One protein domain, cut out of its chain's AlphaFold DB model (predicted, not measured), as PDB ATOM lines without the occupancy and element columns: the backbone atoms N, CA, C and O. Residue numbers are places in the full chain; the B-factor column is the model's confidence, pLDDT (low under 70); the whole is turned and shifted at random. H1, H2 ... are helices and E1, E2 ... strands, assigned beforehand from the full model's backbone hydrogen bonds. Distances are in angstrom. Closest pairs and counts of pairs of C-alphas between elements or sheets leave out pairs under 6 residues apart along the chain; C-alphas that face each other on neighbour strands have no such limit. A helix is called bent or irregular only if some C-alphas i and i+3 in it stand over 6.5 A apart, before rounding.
ATOM      1  N   GLU A   2      20.173 -31.083  39.487       71.38
ATOM      2  CA  GLU A   2      21.273 -32.040  39.732       71.38
ATOM      3  C   GLU A   2      20.770 -33.411  40.232       71.38
ATOM      4  O   GLU A   2      21.096 -34.439  39.644       71.38
ATOM      5  N   ALA A   3      19.847 -33.426  41.203       78.06
ATOM      6  CA  ALA A   3      19.229 -34.659  41.713       78.06
ATOM      7  C   ALA A   3      18.446 -35.453  40.645       78.06
ATOM      8  O   ALA A   3      18.445 -36.683  40.650       78.06
ATOM      9  N   ASP A   4      17.802 -34.756  39.703       84.81
ATOM     10  CA  ASP A   4      17.061 -35.401  38.614       84.81
ATOM     11  C   ASP A   4      18.025 -36.127  37.672       84.81
ATOM     12  O   ASP A   4      17.790 -37.271  37.289       84.81
ATOM     13  N   PHE A   5      19.151 -35.489  37.338       90.88
ATOM     14  CA  PHE A   5      20.177 -36.075  36.480       90.88
ATOM     15  C   PHE A   5      20.821 -37.314  37.115       90.88
ATOM     16  O   PHE A   5      20.981 -38.333  36.439       90.88
ATOM     17  N   GLU A   6      21.099 -37.279  38.420       91.69
ATOM     18  CA  GLU A   6      21.563 -38.455  39.167       91.69
ATOM     19  C   GLU A   6      20.557 -39.613  39.123       91.69
ATOM     20  O   GLU A   6      20.947 -40.774  38.966       91.69
ATOM     21  N   LEU A   7      19.257 -39.321  39.241       92.12
ATOM     22  CA  LEU A   7      18.206 -40.332  39.147       92.12
ATOM     23  C   LEU A   7      18.197 -40.995  37.762       92.12
ATOM     24  O   LEU A   7      18.149 -42.224  37.677       92.12
ATOM     25  N   TYR A   8      18.301 -40.210  36.684       93.38
ATOM     26  CA  TYR A   8      18.391 -40.744  35.321       93.38
ATOM     27  C   TYR A   8      19.604 -41.658  35.142       93.38
ATOM     28  O   TYR A   8      19.472 -42.760  34.609       93.38
ATOM     29  N   GLN A   9      20.776 -41.232  35.617       94.19
ATOM     30  CA  GLN A   9      21.992 -42.041  35.540       94.19
ATOM     31  C   GLN A   9      21.855 -43.353  36.312       94.19
ATOM     32  O   GLN A   9      22.198 -44.410  35.781       94.19
ATOM     33  N   LYS A  10      21.296 -43.306  37.531       93.81
ATOM     34  CA  LYS A  10      21.003 -44.513  38.313       93.81
ATOM     35  C   LYS A  10      20.095 -45.448  37.536       93.81
ATOM     36  O   LYS A  10      20.424 -46.620  37.438       93.81
ATOM     37  N   VAL A  11      19.005 -44.943  36.950       94.50
ATOM     38  CA  VAL A  11      18.051 -45.762  36.186       94.50
ATOM     39  C   VAL A  11      18.714 -46.457  34.997       94.50
ATOM     40  O   VAL A  11      18.487 -47.652  34.811       94.50
ATOM     41  N   LEU A  12      19.540 -45.735  34.233       94.81
ATOM     42  CA  LEU A  12      20.252 -46.267  33.066       94.81
ATOM     43  C   LEU A  12      21.309 -47.318  33.431       94.81
ATOM     44  O   LEU A  12      21.577 -48.210  32.631       94.81
ATOM     45  N   ALA A  13      21.895 -47.226  34.625       95.81
ATOM     46  CA  ALA A  13      22.913 -48.156  35.102       95.81
ATOM     47  C   ALA A  13      22.344 -49.478  35.664       95.81
ATOM     48  O   ALA A  13      23.115 -50.410  35.893       95.81
ATOM     49  N   GLN A  14      21.027 -49.580  35.894       96.38
ATOM     50  CA  GLN A  14      20.424 -50.763  36.525       96.38
ATOM     51  C   GLN A  14      20.454 -52.001  35.620       96.38
ATOM     52  O   GLN A  14      20.088 -51.957  34.446       96.38
ATOM     53  N   THR A  15      20.755 -53.160  36.203       95.06
ATOM     54  CA  THR A  15      20.720 -54.471  35.541       95.06
ATOM     55  C   THR A  15      19.529 -55.319  36.002       95.06
ATOM     56  O   THR A  15      18.936 -55.059  37.051       95.06
ATOM     57  N   PRO A  16      19.138 -56.390  35.279       89.19
ATOM     58  CA  PRO A  16      18.036 -57.274  35.672       89.19
ATOM     59  C   PRO A  16      18.109 -57.840  37.100       89.19
ATOM     60  O   PRO A  16      17.054 -58.034  37.702       89.19
ATOM     61  N   LYS A  17      19.312 -58.051  37.651       91.81
ATOM     62  CA  LYS A  17      19.529 -58.703  38.956       91.81
ATOM     63  C   LYS A  17      19.689 -57.733  40.130       91.81
ATOM     64  O   LYS A  17      19.830 -58.188  41.264       91.81
ATOM     65  N   ASP A  18      19.660 -56.430  39.871       92.06
ATOM     66  CA  ASP A  18      19.838 -55.431  40.920       92.06
ATOM     67  C   ASP A  18      18.669 -55.445  41.909       92.06
ATOM     68  O   ASP A  18      17.519 -55.723  41.553       92.06
ATOM     69  N   LYS A  19      18.980 -55.130  43.167       87.94
ATOM     70  CA  LYS A  19      17.995 -54.922  44.235       87.94
ATOM     71  C   LYS A  19      17.572 -53.451  44.267       87.94
ATOM     72  O   LYS A  19      18.288 -52.604  43.751       87.94
ATOM     73  N   ASN A  20      16.442 -53.158  44.914       86.69
ATOM     74  CA  ASN A  20      15.946 -51.790  45.145       86.69
ATOM     75  C   ASN A  20      15.847 -50.960  43.862       86.69
ATOM     76  O   ASN A  20      16.340 -49.837  43.777       86.69
ATOM     77  N   LYS A  21      15.229 -51.562  42.845       91.44
ATOM     78  CA  LYS A  21      15.131 -50.948  41.534       91.44
ATOM     79  C   LYS A  21      14.200 -49.748  41.512       91.44
ATOM     80  O   LYS A  21      13.121 -49.785  42.096       91.44
ATOM     81  N   ILE A  22      14.580 -48.754  40.723       93.06
ATOM     82  CA  ILE A  22      13.737 -47.610  40.386       93.06
ATOM     83  C   ILE A  22      12.825 -48.022  39.228       93.06
ATOM     84  O   ILE A  22      13.293 -48.250  38.109       93.06
ATOM     85  N   TYR A  23      11.526 -48.128  39.512       91.94
ATOM     86  CA  TYR A  23      10.493 -48.511  38.539       91.94
ATOM     87  C   TYR A  23       9.758 -47.317  37.920       91.94
ATOM     88  O   TYR A  23       9.071 -47.479  36.913       91.94
ATOM     89  N   SER A  24       9.887 -46.128  38.509       91.31
ATOM     90  CA  SER A  24       9.270 -44.894  38.026       91.31
ATOM     91  C   SER A  24      10.211 -43.719  38.266       91.31
ATOM     92  O   SER A  24      10.712 -43.540  39.371       91.31
ATOM     93  N   LEU A  25      10.425 -42.905  37.233       91.62
ATOM     94  CA  LEU A  25      11.157 -41.640  37.356       91.62
ATOM     95  C   LEU A  25      10.342 -40.589  38.121       91.62
ATOM     96  O   LEU A  25      10.910 -39.762  38.820       91.62
ATOM     97  N   HIS A  26       9.014 -40.635  37.990       90.00
ATOM     98  CA  HIS A  26       8.104 -39.686  38.636       90.00
ATOM     99  C   HIS A  26       7.830 -40.029  40.101       90.00
ATOM    100  O   HIS A  26       7.491 -39.142  40.870       90.00
ATOM    101  N   GLU A  27       7.972 -41.302  40.477       88.81
ATOM    102  CA  GLU A  27       7.755 -41.782  41.845       88.81
ATOM    103  C   GLU A  27       8.831 -42.827  42.206       88.81
ATOM    104  O   GLU A  27       8.580 -44.036  42.126       88.81
ATOM    105  N   PRO A  28      10.051 -42.393  42.575       90.19
ATOM    106  CA  PRO A  28      11.173 -43.301  42.830       90.19
ATOM    107  C   PRO A  28      10.956 -44.262  44.008       90.19
ATOM    108  O   PRO A  28      11.624 -45.290  44.079       90.19
ATOM    109  N   GLY A  29      10.022 -43.949  44.916       89.88
ATOM    110  CA  GLY A  29       9.670 -44.784  46.069       89.88
ATOM    111  C   GLY A  29       8.754 -45.971  45.751       89.88
ATOM    112  O   GLY A  29       8.419 -46.748  46.643       89.88
ATOM    113  N   VAL A  30       8.315 -46.126  44.499       92.56
ATOM    114  CA  VAL A  30       7.526 -47.287  44.075       92.56
ATOM    115  C   VAL A  30       8.406 -48.526  43.991       92.56
ATOM    116  O   VAL A  30       9.402 -48.548  43.270       92.56
ATOM    117  N   TYR A  31       7.963 -49.606  44.632       93.12
ATOM    118  CA  TYR A  31       8.559 -50.926  44.480       93.12
ATOM    119  C   TYR A  31       7.637 -51.893  43.730       93.12
ATOM    120  O   TYR A  31       6.444 -51.660  43.520       93.12
ATOM    121  N   CYS A  32       8.228 -53.003  43.289       91.12
ATOM    122  CA  CYS A  32       7.536 -54.068  42.580       91.12
ATOM    123  C   CYS A  32       7.171 -55.211  43.535       91.12
ATOM    124  O   CYS A  32       8.007 -55.691  44.301       91.12
ATOM    125  N   VAL A  33       5.923 -55.672  43.452       89.00
ATOM    126  CA  VAL A  33       5.373 -56.781  44.237       89.00
ATOM    127  C   VAL A  33       4.851 -57.853  43.289       89.00
ATOM    128  O   VAL A  33       4.002 -57.582  42.436       89.00
ATOM    129  N   GLY A  34       5.318 -59.090  43.448       88.38
ATOM    130  CA  GLY A  34       4.759 -60.232  42.727       88.38
ATOM    131  C   GLY A  34       3.316 -60.492  43.168       88.38
ATOM    132  O   GLY A  34       3.057 -60.675  44.352       88.38
ATOM    133  N   LYS A  35       2.366 -60.510  42.228       85.06
ATOM    134  CA  LYS A  35       0.946 -60.780  42.523       85.06
ATOM    135  C   LYS A  35       0.573 -62.260  42.455       85.06
ATOM    136  O   LYS A  35      -0.523 -62.604  42.884       85.06
ATOM    137  N   GLY A  36       1.430 -63.109  41.879       85.12
ATOM    138  CA  GLY A  36       1.154 -64.542  41.712       85.12
ATOM    139  C   GLY A  36      -0.051 -64.844  40.811       85.12
ATOM    140  O   GLY A  36      -0.693 -65.874  40.981       85.12
ATOM    141  N   LYS A  37      -0.404 -63.927  39.899       87.06
ATOM    142  CA  LYS A  37      -1.506 -64.083  38.939       87.06
ATOM    143  C   LYS A  37      -0.945 -64.215  37.529       87.06
ATOM    144  O   LYS A  37      -0.213 -63.326  37.099       87.06
ATOM    145  N   ASP A  38      -1.365 -65.238  36.792       87.88
ATOM    146  CA  ASP A  38      -0.857 -65.529  35.440       87.88
ATOM    147  C   ASP A  38      -1.024 -64.350  34.471       87.88
ATOM    148  O   ASP A  38      -0.105 -63.991  33.743       87.88
ATOM    149  N   HIS A  39      -2.176 -63.674  34.515       87.56
ATOM    150  CA  HIS A  39      -2.471 -62.531  33.643       87.56
ATOM    151  C   HIS A  39      -1.866 -61.199  34.128       87.56
ATOM    152  O   HIS A  39      -1.936 -60.198  33.418       87.56
ATOM    153  N   LYS A  40      -1.313 -61.141  35.351       89.62
ATOM    154  CA  LYS A  40      -0.652 -59.946  35.903       89.62
ATOM    155  C   LYS A  40       0.342 -60.347  36.988       89.62
ATOM    156  O   LYS A  40       0.030 -60.289  38.176       89.62
ATOM    157  N   ALA A  41       1.547 -60.720  36.564       87.69
ATOM    158  CA  ALA A  41       2.583 -61.244  37.451       87.69
ATOM    159  C   ALA A  41       3.064 -60.229  38.505       87.69
ATOM    160  O   ALA A  41       3.412 -60.628  39.615       87.69
ATOM    161  N   TYR A  42       3.026 -58.928  38.193       90.38
ATOM    162  CA  TYR A  42       3.577 -57.865  39.038       90.38
ATOM    163  C   TYR A  42       2.595 -56.711  39.266       90.38
ATOM    164  O   TYR A  42       1.789 -56.344  38.404       90.38
ATOM    165  N   GLY A  43       2.668 -56.125  40.456       90.56
ATOM    166  CA  GLY A  43       2.113 -54.823  40.795       90.56
ATOM    167  C   GLY A  43       3.243 -53.854  41.104       90.56
ATOM    168  O   GLY A  43       4.236 -54.247  41.704       90.56
ATOM    169  N   TYR A  44       3.066 -52.599  40.717       91.88
ATOM    170  CA  TYR A  44       3.985 -51.516  41.042       91.88
ATOM    171  C   TYR A  44       3.232 -50.550  41.943       91.88
ATOM    172  O   TYR A  44       2.121 -50.135  41.607       91.88
ATOM    173  N   GLY A  45       3.790 -50.267  43.110       91.88
ATOM    174  CA  GLY A  45       3.213 -49.331  44.056       91.88
ATOM    175  C   GLY A  45       3.949 -49.346  45.384       91.88
ATOM    176  O   GLY A  45       4.856 -50.147  45.604       91.88
ATOM    177  N   ARG A  46       3.511 -48.468  46.278       91.69
ATOM    178  CA  ARG A  46       3.952 -48.419  47.664       91.69
ATOM    179  C   ARG A  46       2.811 -48.880  48.566       91.69
ATOM    180  O   ARG A  46       1.655 -48.547  48.305       91.69
TER     181      ARG A  46
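Overview. This is residues 2 to 46 of the 130 residues of the protein "Transposase IS4 family protein" of Catenovulum agarivorans DS-2 (UniProt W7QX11). A two-stranded hairpin, E1 and E2, makes one end of a long, loose model and a single helix, H1, makes the other, with the winding stretch of residues 14 to 30 filling the middle between them. The tip of the hairpin, with Asp 38, and the first residue of H1, Glu 2, lie at the far ends of the longest axis. The printed part has 45 residues, with one named helix and two named strands in the order H1, E1, E2; the sheet has the order E1 - E2 and is antiparallel, and the class is mixed, helices and strands. The whole is loose, with a radius of gyration of the C-alphas of 12.2 A, and elongated, with spans of 40 by 20 by 14 A.

Along the chain. E1 is the strand of residues 31 to 37, 17.5 A from first to last C-alpha, and it begins at C-alpha 31 at (8.559, -50.926, 44.480). E2 is the strand of residues 40 to 45, 13.9 A from first to last C-alpha, and it ends at C-alpha 45 at (3.213, -49.331, 44.056). H1 is the helix of residues 2 to 13, 16.8 A long, and it begins at C-alpha 2 at (21.273, -32.040, 39.732).

Arrangement. E1 and E2 are antiparallel neighbours and form a hairpin, with 153 degrees between their N-to-C directions. Among the C-alphas that face each other are those of Cys 32 and Tyr 44, 4.6 A apart, and those of Gly 34 and Tyr 42, 4.5 A apart. N 33 and O 43 are within hydrogen-bond range at 2.8 A, and so are N 43 and O 33 at 2.8 A. Nearer the turn, N 35 and O 41 are within hydrogen-bond range at 2.8 A. H1 and E2 are apart, with no C-alpha of the one within 8 A of the other. H1 is not bent, and each of its O i to N i+4 pairs is within hydrogen-bond range.

Size, cuts and confidence. The two C-alphas farthest apart are those of Glu 2 and Asp 38, 40.4 A, while the first and last printed C-alphas, those of Glu 2 and Arg 46, are 25.1 A apart. The printed part has no cut. The link from H1 to E1 is long, with 17 residues, and its C-alphas lie 2 to 12 A from the mean of the C-alphas; the link from E1 to E2 is tight, with 2 residues. The mean pLDDT of the printed part is 90.1, and no printed residue is under 70.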